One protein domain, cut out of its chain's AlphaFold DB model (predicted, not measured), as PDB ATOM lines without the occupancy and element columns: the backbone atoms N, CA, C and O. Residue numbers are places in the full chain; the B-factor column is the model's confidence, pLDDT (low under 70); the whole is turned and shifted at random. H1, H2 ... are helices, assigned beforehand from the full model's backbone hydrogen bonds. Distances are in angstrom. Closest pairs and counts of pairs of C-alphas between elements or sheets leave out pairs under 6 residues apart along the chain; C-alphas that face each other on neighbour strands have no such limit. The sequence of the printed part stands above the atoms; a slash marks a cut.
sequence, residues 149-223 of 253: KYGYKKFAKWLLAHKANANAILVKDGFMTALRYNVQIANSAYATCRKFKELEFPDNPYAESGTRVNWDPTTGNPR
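This is residues 149 to 223 of the 253 residues of an uncharacterized protein of Puccinia coronata f. sp. avenae (UniProt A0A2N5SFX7). Two long helices, H1 then H2, make a V-shaped hairpin closed by a tight turn, and beyond the open end of H2 a looping tail, residues 196 to 223, lengthens the shape. Residues 149 to 161 stick out, of which 153 to 161 belong to H1. The printed part has 75 residues, 42 in named helices, no named strand, class all helix. It is only just extended, close to loose, with a radius of gyration of the C-alphas of 17.1 A and spans of 49 by 26 by 22 A.

Find C-alpha 153 at (-20.854, -29.148, 34.083); from there H1 runs 29.8 A to residue 173. H2, residues 175 to 195, runs 30.1 A to C-alpha 195 at (-28.102, -46.539, 50.138).

Look at the C-alphas of Leu 170 and Ala 178, the closest of H1 and H2, 5.0 A apart. The helices touch through residues 166 to 170 and 175 to 182 alone. They run opposite ways at a steep tilt of 37 degrees, only just past shallow. In H1 and H2 every O i to N i+4 pair is within hydrogen-bond range.

The farthest C-alphas, of Lys 172 and Thr 211, are 50.0 A apart. The printed part has no cut. Look for pLDDT under 70 at residues 199 to 210, 212 to 213, 217 to 221 and 223.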
ATOM      1  N   LYS A 149     -22.871 -20.924  38.659       85.75
ATOM      2  CA  LYS A 149     -22.536 -20.606  40.057       85.75
ATOM      3  C   LYS A 149     -21.672 -21.666  40.721       85.75
ATOM      4  O   LYS A 149     -20.816 -21.328  41.530       85.75
ATOM      5  N   TYR A 150     -21.909 -22.939  40.407       85.88
ATOM      6  CA  TYR A 150     -21.263 -24.057  41.105       85.88
ATOM      7  C   TYR A 150     -20.330 -24.907  40.232       85.88
ATOM      8  O   TYR A 150     -19.630 -25.767  40.758       85.88
ATOM      9  N   GLY A 151     -20.284 -24.679  38.916       87.31
ATOM     10  CA  GLY A 151     -19.328 -25.334  38.015       87.31
ATOM     11  C   GLY A 151     -19.576 -26.826  37.751       87.31
ATOM     12  O   GLY A 151     -18.710 -27.510  37.201       87.31
ATOM     13  N   TYR A 152     -20.755 -27.362  38.076       87.31
ATOM     14  CA  TYR A 152     -21.096 -28.780  37.923       87.31
ATOM     15  C   TYR A 152     -21.491 -29.164  36.488       87.31
ATOM     16  O   TYR A 152     -22.575 -29.688  36.237       87.31
ATOM     17  N   LYS A 153     -20.588 -28.954  35.524       88.62
ATOM     18  CA  LYS A 153     -20.854 -29.148  34.083       88.62
ATOM     19  C   LYS A 153     -21.318 -30.569  33.723       88.62
ATOM     20  O   LYS A 153     -22.257 -30.731  32.947       88.62
ATOM     21  N   LYS A 154     -20.695 -31.608  34.300       88.38
ATOM     22  CA  LYS A 154     -21.078 -33.016  34.051       88.38
ATOM     23  C   LYS A 154     -22.493 -33.313  34.549       88.38
ATOM     24  O   LYS A 154     -23.303 -33.855  33.804       88.38
ATOM     25  N   PHE A 155     -22.800 -32.902  35.778       87.31
ATOM     26  CA  PHE A 155     -24.128 -33.080  36.364       87.31
ATOM     27  C   PHE A 155     -25.191 -32.276  35.603       87.31
ATOM     28  O   PHE A 155     -26.262 -32.793  35.310       87.31
ATOM     29  N   ALA A 156     -24.867 -31.051  35.182       91.31
ATOM     30  CA  ALA A 156     -25.751 -30.230  34.362       91.31
ATOM     31  C   ALA A 156     -26.086 -30.886  33.008       91.31
ATOM     32  O   ALA A 156     -27.227 -30.811  32.557       91.31
ATOM     33  N   LYS A 157     -25.135 -31.595  32.383       92.81
ATOM     34  CA  LYS A 157     -25.398 -32.383  31.167       92.81
ATOM     35  C   LYS A 157     -26.395 -33.517  31.425       92.81
ATOM     36  O   LYS A 157     -27.300 -33.722  30.619       92.81
ATOM     37  N   TRP A 158     -26.261 -34.236  32.541       92.44
ATOM     38  CA  TRP A 158     -27.235 -35.265  32.929       92.44
ATOM     39  C   TRP A 158     -28.612 -34.668  33.230       92.44
ATOM     40  O   TRP A 158     -29.618 -35.230  32.805       92.44
ATOM     41  N   LEU A 159     -28.662 -33.500  33.876       94.06
ATOM     42  CA  LEU A 159     -29.909 -32.774  34.119       94.06
ATOM     43  C   LEU A 159     -30.609 -32.383  32.808       94.06
ATOM     44  O   LEU A 159     -31.823 -32.541  32.702       94.06
ATOM     45  N   LEU A 160     -29.865 -31.930  31.791       95.50
ATOM     46  CA  LEU A 160     -30.430 -31.638  30.468       95.50
ATOM     47  C   LEU A 160     -30.988 -32.887  29.787       95.50
ATOM     48  O   LEU A 160     -32.093 -32.836  29.253       95.50
ATOM     49  N   ALA A 161     -30.261 -34.007  29.826       96.12
ATOM     50  CA  ALA A 161     -30.744 -35.268  29.267       96.12
ATOM     51  C   ALA A 161     -32.030 -35.736  29.972       96.12
ATOM     52  O   ALA A 161     -33.009 -36.094  29.320       96.12
ATOM     53  N   HIS A 162     -32.069 -35.644  31.305       96.19
ATOM     54  CA  HIS A 162     -33.274 -35.906  32.092       96.19
ATOM     55  C   HIS A 162     -34.438 -34.990  31.695       96.19
ATOM     56  O   HIS A 162     -35.553 -35.466  31.479       96.19
ATOM     57  N   LYS A 163     -34.188 -33.683  31.540       96.94
ATOM     58  CA  LYS A 163     -35.204 -32.715  31.112       96.94
ATOM     59  C   LYS A 163     -35.705 -32.995  29.694       96.94
ATOM     60  O   LYS A 163     -36.898 -32.843  29.451       96.94
ATOM     61  N   ALA A 164     -34.838 -33.431  28.782       97.75
ATOM     62  CA  ALA A 164     -35.220 -33.832  27.430       97.75
ATOM     63  C   ALA A 164     -36.147 -35.057  27.446       97.75
ATOM     64  O   ALA A 164     -37.191 -35.034  26.798       97.75
ATOM     65  N   ASN A 165     -35.840 -36.072  28.262       97.88
ATOM     66  CA  ASN A 165     -36.724 -37.227  28.456       97.88
ATOM     67  C   ASN A 165     -38.082 -36.803  29.037       97.88
ATOM     68  O   ASN A 165     -39.130 -37.214  28.541       97.88
ATOM     69  N   ALA A 166     -38.075 -35.931  30.050       97.69
ATOM     70  CA  ALA A 166     -39.304 -35.405  30.635       97.69
ATOM     71  C   ALA A 166     -40.124 -34.586  29.622       97.69
ATOM     72  O   ALA A 166     -41.346 -34.669  29.626       97.69
ATOM     73  N   ASN A 167     -39.475 -33.826  28.732       97.75
ATOM     74  CA  ASN A 167     -40.148 -33.103  27.650       97.75
ATOM     75  C   ASN A 167     -40.781 -34.056  26.631       97.75
ATOM     76  O   ASN A 167     -41.891 -33.796  26.183       97.75
ATOM     77  N   ALA A 168     -40.116 -35.162  26.288       98.25
ATOM     78  CA  ALA A 168     -40.689 -36.167  25.394       98.25
ATOM     79  C   ALA A 168     -41.958 -36.800  25.995       98.25
ATOM     80  O   ALA A 168     -42.973 -36.912  25.310       98.25
ATOM     81  N   ILE A 169     -41.933 -37.129  27.294       98.31
ATOM     82  CA  ILE A 169     -43.121 -37.594  28.032       98.31
ATOM     83  C   ILE A 169     -44.191 -36.503  28.066       98.31
ATOM     84  O   ILE A 169     -45.363 -36.791  27.876       98.31
ATOM     85  N   LEU A 170     -43.805 -35.244  28.275       97.75
ATOM     86  CA  LEU A 170     -44.746 -34.128  28.313       97.75
ATOM     87  C   LEU A 170     -45.508 -33.972  26.996       97.75
ATOM     88  O   LEU A 170     -46.718 -33.773  27.027       97.75
ATOM     89  N   VAL A 171     -44.810 -34.066  25.861       98.06
ATOM     90  CA  VAL A 171     -45.412 -33.961  24.522       98.06
ATOM     91  C   VAL A 171     -46.383 -35.111  24.261       98.06
ATOM     92  O   VAL A 171     -47.417 -34.903  23.637       98.06
ATOM     93  N   LYS A 172     -46.061 -36.314  24.742       98.06
ATOM     94  CA  LYS A 172     -46.853 -37.520  24.491       98.06
ATOM     95  C   LYS A 172     -48.031 -37.690  25.459       98.06
ATOM     96  O   LYS A 172     -49.144 -37.962  25.029       98.06
ATOM     97  N   ASP A 173     -47.768 -37.542  26.754       97.88
ATOM     98  CA  ASP A 173     -48.637 -37.984  27.854       97.88
ATOM     99  C   ASP A 173     -49.038 -36.832  28.802       97.88
ATOM    100  O   ASP A 173     -49.684 -37.052  29.832       97.88
ATOM    101  N   GLY A 174     -48.639 -35.595  28.492       97.81
ATOM    102  CA  GLY A 174     -49.009 -34.391  29.231       97.81
ATOM    103  C   GLY A 174     -48.147 -34.077  30.462       97.81
ATOM    104  O   GLY A 174     -47.299 -34.850  30.921       97.81
ATOM    105  N   PHE A 175     -48.374 -32.884  31.024       97.44
ATOM    106  CA  PHE A 175     -47.541 -32.316  32.091       97.44
ATOM    107  C   PHE A 175     -47.513 -33.164  33.369       97.44
ATOM    108  O   PHE A 175     -46.439 -33.386  33.923       97.44
ATOM    109  N   MET A 176     -48.660 -33.670  33.831       97.31
ATOM    110  CA  MET A 176     -48.715 -34.428  35.089       97.31
ATOM    111  C   MET A 176     -47.907 -35.729  35.021       97.31
ATOM    112  O   MET A 176     -47.283 -36.116  36.011       97.31
ATOM    113  N   THR A 177     -47.856 -36.375  33.856       97.94
ATOM    114  CA  THR A 177     -47.045 -37.579  33.628       97.94
ATOM    115  C   THR A 177     -45.554 -37.241  33.647       97.94
ATOM    116  O   THR A 177     -44.775 -37.904  34.336       97.94
ATOM    117  N   ALA A 178     -45.156 -36.150  32.989       98.06
ATOM    118  CA  ALA A 178     -43.780 -35.658  33.022       98.06
ATOM    119  C   ALA A 178     -43.335 -35.221  34.432       98.06
ATOM    120  O   ALA A 178     -42.204 -35.500  34.840       98.06
ATOM    121  N   LEU A 179     -44.221 -34.579  35.203       96.31
ATOM    122  CA  LEU A 179     -43.959 -34.184  36.589       96.31
ATOM    123  C   LEU A 179     -43.769 -35.413  37.488       96.31
ATOM    124  O   LEU A 179     -42.802 -35.463  38.248       96.31
ATOM    125  N   ARG A 180     -44.630 -36.435  37.357       97.31
ATOM    126  CA  ARG A 180     -44.483 -37.721  38.066       97.31
ATOM    127  C   ARG A 180     -43.143 -38.381  37.762       97.31
ATOM    128  O   ARG A 180     -42.438 -38.754  38.696       97.31
ATOM    129  N   TYR A 181     -42.774 -38.466  36.485       97.31
ATOM    130  CA  TYR A 181     -41.470 -38.978  36.063       97.31
ATOM    131  C   TYR A 181     -40.322 -38.200  36.725       97.31
ATOM    132  O   TYR A 181     -39.421 -38.796  37.311       97.31
ATOM    133  N   ASN A 182     -40.376 -36.864  36.710       95.62
ATOM    134  CA  ASN A 182     -39.352 -36.023  37.328       95.62
ATOM    135  C   ASN A 182     -39.176 -36.309  38.829       95.62
ATOM    136  O   ASN A 182     -38.050 -36.516  39.279       95.62
ATOM    137  N   VAL A 183     -40.279 -36.358  39.583       92.81
ATOM    138  CA  VAL A 183     -40.260 -36.641  41.029       92.81
ATOM    139  C   VAL A 183     -39.760 -38.064  41.310       92.81
ATOM    140  O   VAL A 183     -38.972 -38.277  42.229       92.81
ATOM    141  N   GLN A 184     -40.159 -39.051  40.502       94.94
ATOM    142  CA  GLN A 184     -39.700 -40.437  40.647       94.94
ATOM    143  C   GLN A 184     -38.191 -40.578  40.425       94.94
ATOM    144  O   GLN A 184     -37.517 -41.227  41.225       94.94
ATOM    145  N   ILE A 185     -37.645 -39.949  39.381       93.12
ATOM    146  CA  ILE A 185     -36.201 -39.964  39.118       93.12
ATOM    147  C   ILE A 185     -35.435 -39.271  40.250       93.12
ATOM    148  O   ILE A 185     -34.436 -39.817  40.722       93.12
ATOM    149  N   ALA A 186     -35.917 -38.125  40.743       90.56
ATOM    150  CA  ALA A 186     -35.305 -37.427  41.874       90.56
ATOM    151  C   ALA A 186     -35.293 -38.293  43.149       90.56
ATOM    152  O   ALA A 186     -34.253 -38.438  43.794       90.56
ATOM    153  N   ASN A 187     -36.416 -38.943  43.470       89.69
ATOM    154  CA  ASN A 187     -36.524 -39.848  44.615       89.69
ATOM    155  C   ASN A 187     -35.631 -41.086  44.470       89.69
ATOM    156  O   ASN A 187     -35.015 -41.511  45.446       89.69
ATOM    157  N   SER A 188     -35.527 -41.649  43.264       89.06
ATOM    158  CA  SER A 188     -34.658 -42.797  42.984       89.06
ATOM    159  C   SER A 188     -33.177 -42.436  43.134       89.06
ATOM    160  O   SER A 188     -32.423 -43.156  43.796       89.06
ATOM    161  N   ALA A 189     -32.765 -41.273  42.619       87.00
ATOM    162  CA  ALA A 189     -31.418 -40.747  42.819       87.00
ATOM    163  C   ALA A 189     -31.125 -40.529  44.313       87.00
ATOM    164  O   ALA A 189     -30.106 -40.996  44.819       87.00
ATOM    165  N   TYR A 190     -32.053 -39.909  45.049       84.94
ATOM    166  CA  TYR A 190     -31.917 -39.702  46.491       84.94
ATOM    167  C   TYR A 190     -31.806 -41.018  47.272       84.94
ATOM    168  O   TYR A 190     -30.923 -41.166  48.117       84.94
ATOM    169  N   ALA A 191     -32.670 -41.993  46.980       84.00
ATOM    170  CA  ALA A 191     -32.642 -43.312  47.605       84.00
ATOM    171  C   ALA A 191     -31.330 -44.056  47.314       84.00
ATOM    172  O   ALA A 191     -30.780 -44.710  48.201       84.00
ATOM    173  N   THR A 192     -30.792 -43.901  46.103       80.44
ATOM    174  CA  THR A 192     -29.496 -44.458  45.705       80.44
ATOM    175  C   THR A 192     -28.361 -43.830  46.515       80.44
ATOM    176  O   THR A 192     -27.616 -44.551  47.179       80.44
ATOM    177  N   CYS A 193     -28.288 -42.496  46.582       79.81
ATOM    178  CA  CYS A 193     -27.304 -41.795  47.413       79.81
ATOM    179  C   CYS A 193     -27.440 -42.166  48.901       79.81
ATOM    180  O   CYS A 193     -26.443 -42.319  49.605       79.81
ATOM    181  N   ARG A 194     -28.673 -42.361  49.394       79.44
ATOM    182  CA  ARG A 194     -28.936 -42.837  50.762       79.44
ATOM    183  C   ARG A 194     -28.365 -44.228  50.994       79.44
ATOM    184  O   ARG A 194     -27.727 -44.448  52.020       79.44
ATOM    185  N   LYS A 195     -28.596 -45.157  50.063       77.81
ATOM    186  CA  LYS A 195     -28.102 -46.539  50.138       77.81
ATOM    187  C   LYS A 195     -26.575 -46.581  50.211       77.81
ATOM    188  O   LYS A 195     -26.032 -47.366  50.980       77.81
ATOM    189  N   PHE A 196     -25.902 -45.689  49.488       76.06
ATOM    190  CA  PHE A 196     -24.448 -45.526  49.540       76.06
ATOM    191  C   PHE A 196     -23.947 -44.678  50.723       76.06
ATOM    192  O   PHE A 196     -22.747 -44.468  50.859       76.06
ATOM    193  N   LYS A 197     -24.840 -44.220  51.618       71.50
ATOM    194  CA  LYS A 197     -24.533 -43.329  52.755       71.50
ATOM    195  C   LYS A 197     -23.861 -42.009  52.340       71.50
ATOM    196  O   LYS A 197     -23.169 -41.376  53.128       71.50
ATOM    197  N   GLU A 198     -24.123 -41.539  51.123       70.06
ATOM    198  CA  GLU A 198     -23.519 -40.327  50.553       70.06
ATOM    199  C   GLU A 198     -24.319 -39.046  50.855       70.06
ATOM    200  O   GLU A 198     -23.916 -37.946  50.474       70.06
ATOM    201  N   LEU A 199     -25.449 -39.158  51.565       66.44
ATOM    202  CA  LEU A 199     -26.322 -38.019  51.885       66.44
ATOM    203  C   LEU A 199     -25.789 -37.100  52.992       66.44
ATOM    204  O   LEU A 199     -26.132 -35.913  53.021       66.44
ATOM    205  N   GLU A 200     -24.972 -37.628  53.901       62.78
ATOM    206  CA  GLU A 200     -24.463 -36.906  55.068       62.78
ATOM    207  C   GLU A 200     -22.962 -36.588  54.939       62.78
ATOM    208  O   GLU A 200     -22.276 -37.080  54.041       62.78
ATOM    209  N   PHE A 201     -22.432 -35.731  55.823       58.66
ATOM    210  CA  PHE A 201     -20.990 -35.457  55.962       58.66
ATOM    211  C   PHE A 201     -20.304 -36.203  57.128       58.66
ATOM    212  O   PHE A 201     -19.797 -35.520  58.016       58.66
ATOM    213  N   PRO A 202     -20.222 -37.542  57.148       54.66
ATOM    214  CA  PRO A 202     -19.303 -38.189  58.079       54.66
ATOM    215  C   PRO A 202     -18.386 -39.167  57.335       54.66
ATOM    216  O   PRO A 202     -18.874 -40.052  56.640       54.66
ATOM    217  N   ASP A 203     -17.072 -38.948  57.427       54.59
ATOM    218  CA  ASP A 203     -15.994 -39.901  57.117       54.59
ATOM    219  C   ASP A 203     -16.328 -40.974  56.077       54.59
ATOM    220  O   ASP A 203     -16.655 -42.107  56.423       54.59
ATOM    221  N   ASN A 204     -16.226 -40.637  54.784       58.25
ATOM    222  CA  ASN A 204     -16.219 -41.668  53.750       58.25
ATOM    223  C   ASN A 204     -14.889 -42.430  53.862       58.25
ATOM    224  O   ASN A 204     -13.856 -41.885  53.463       58.25
ATOM    225  N   PRO A 205     -14.881 -43.680  54.357       61.56
ATOM    226  CA  PRO A 205     -13.636 -44.392  54.569       61.56
ATOM    227  C   PRO A 205     -12.975 -44.748  53.231       61.56
ATOM    228  O   PRO A 205     -11.778 -44.969  53.209       61.56
ATOM    229  N   TYR A 206     -13.696 -44.747  52.106       60.31
ATOM    230  CA  TYR A 206     -13.146 -45.020  50.773       60.31
ATOM    231  C   TYR A 206     -12.609 -43.771  50.049       60.31
ATOM    232  O   TYR A 206     -12.171 -43.874  48.905       60.31
ATOM    233  N   ALA A 207     -12.664 -42.584  50.667       60.84
ATOM    234  CA  ALA A 207     -12.039 -41.378  50.117       60.84
ATOM    235  C   ALA A 207     -10.503 -41.482  50.173       60.84
ATOM    236  O   ALA A 207      -9.967 -42.292  50.919       60.84
ATOM    237  N   GLU A 208      -9.786 -40.650  49.415       52.78
ATOM    238  CA  GLU A 208      -8.317 -40.726  49.279       52.78
ATOM    239  C   GLU A 208      -7.556 -40.562  50.612       52.78
ATOM    240  O   GLU A 208      -6.459 -41.084  50.780       52.78
ATOM    241  N   SER A 209      -8.191 -39.922  51.599       50.97
ATOM    242  CA  SER A 209      -7.710 -39.750  52.976       50.97
ATOM    243  C   SER A 209      -8.427 -40.642  54.004       50.97
ATOM    244  O   SER A 209      -8.329 -40.408  55.206       50.97
ATOM    245  N   GLY A 210      -9.224 -41.608  53.545       61.84
ATOM    246  CA  GLY A 210     -10.046 -42.480  54.377       61.84
ATOM    247  C   GLY A 210      -9.371 -43.818  54.691       61.84
ATOM    248  O   GLY A 210      -8.538 -44.328  53.943       61.84
ATOM    249  N   THR A 211      -9.779 -44.444  55.795       70.69
ATOM    250  CA  THR A 211      -9.228 -45.717  56.311       70.69
ATOM    251  C   THR A 211      -9.393 -46.928  55.378       70.69
ATOM    252  O   THR A 211      -8.793 -47.977  55.597       70.69
ATOM    253  N   ARG A 212     -10.197 -46.803  54.324       62.88
ATOM    254  CA  ARG A 212     -10.516 -47.806  53.298       62.88
ATOM    255  C   ARG A 212     -10.295 -47.280  51.872       62.88
ATOM    256  O   ARG A 212     -10.897 -47.805  50.942       62.88
ATOM    257  N   VAL A 213      -9.410 -46.296  51.673       69.31
ATOM    258  CA  VAL A 213      -9.045 -45.734  50.349       69.31
ATOM    259  C   VAL A 213      -8.777 -46.804  49.277       69.31
ATOM    260  O   VAL A 213      -9.165 -46.665  48.119       69.31
ATOM    261  N   ASN A 214      -8.172 -47.925  49.671       78.12
ATOM    262  CA  ASN A 214      -7.816 -49.028  48.778       78.12
ATOM    263  C   ASN A 214      -8.891 -50.114  48.685       78.12
ATOM    264  O   ASN A 214      -8.568 -51.245  48.349       78.12
ATOM    265  N   TRP A 215     -10.146 -49.831  49.019       76.19
ATOM    266  CA  TRP A 215     -11.235 -50.802  48.966       76.19
ATOM    267  C   TRP A 215     -12.260 -50.412  47.894       76.19
ATOM    268  O   TRP A 215     -12.425 -49.245  47.546       76.19
ATOM    269  N   ASP A 216     -12.912 -51.403  47.295       72.50
ATOM    270  CA  ASP A 216     -13.978 -51.190  46.322       72.50
ATOM    271  C   ASP A 216     -15.301 -50.899  47.060       72.50
ATOM    272  O   ASP A 216     -15.777 -51.756  47.808       72.50
ATOM    273  N   PRO A 217     -15.918 -49.718  46.853       51.91
ATOM    274  CA  PRO A 217     -17.165 -49.336  47.516       51.91
ATOM    275  C   PRO A 217     -18.361 -50.235  47.174       51.91
ATOM    276  O   PRO A 217     -19.318 -50.292  47.942       51.91
ATOM    277  N   THR A 218     -18.321 -50.921  46.026       47.97
ATOM    278  CA  THR A 218     -19.432 -51.745  45.524       47.97
ATOM    279  C   THR A 218     -19.393 -53.154  46.100       47.97
ATOM    280  O   THR A 218     -20.431 -53.721  46.433       47.97
ATOM    281  N   THR A 219     -18.194 -53.719  46.231       62.31
ATOM    282  CA  THR A 219     -17.987 -55.077  46.753       62.31
ATOM    283  C   THR A 219     -17.635 -55.092  48.239       62.31
ATOM    284  O   THR A 219     -17.717 -56.141  48.871       62.31
ATOM    285  N   GLY A 220     -17.253 -53.942  48.806       54.06
ATOM    286  CA  GLY A 220     -16.838 -53.806  50.199       54.06
ATOM    287  C   GLY A 220     -15.539 -54.543  50.524       54.06
ATOM    288  O   GLY A 220     -15.279 -54.771  51.699       54.06
ATOM    289  N   ASN A 221     -14.746 -54.911  49.511       66.81
ATOM    290  CA  ASN A 221     -13.502 -55.672  49.634       66.81
ATOM    291  C   ASN A 221     -12.279 -54.789  49.343       66.81
ATOM    292  O   ASN A 221     -12.395 -53.838  48.565       66.81
ATOM    293  N   PRO A 222     -11.087 -55.094  49.893       71.19
ATOM    294  CA  PRO A 222      -9.858 -54.440  49.464       71.19
ATOM    295  C   PRO A 222      -9.691 -54.639  47.955       71.19
ATOM    296  O   PRO A 222      -9.789 -55.763  47.460       71.19
ATOM    297  N   ARG A 223      -9.420 -53.564  47.213       67.00
ATOM    298  CA  ARG A 223      -8.922 -53.647  45.842       67.00
ATOM    299  C   ARG A 223      -7.610 -54.396  45.950       67.00
ATOM    300  O   ARG A 223      -6.628 -53.863  46.467       67.00
TER     301      ARG A 223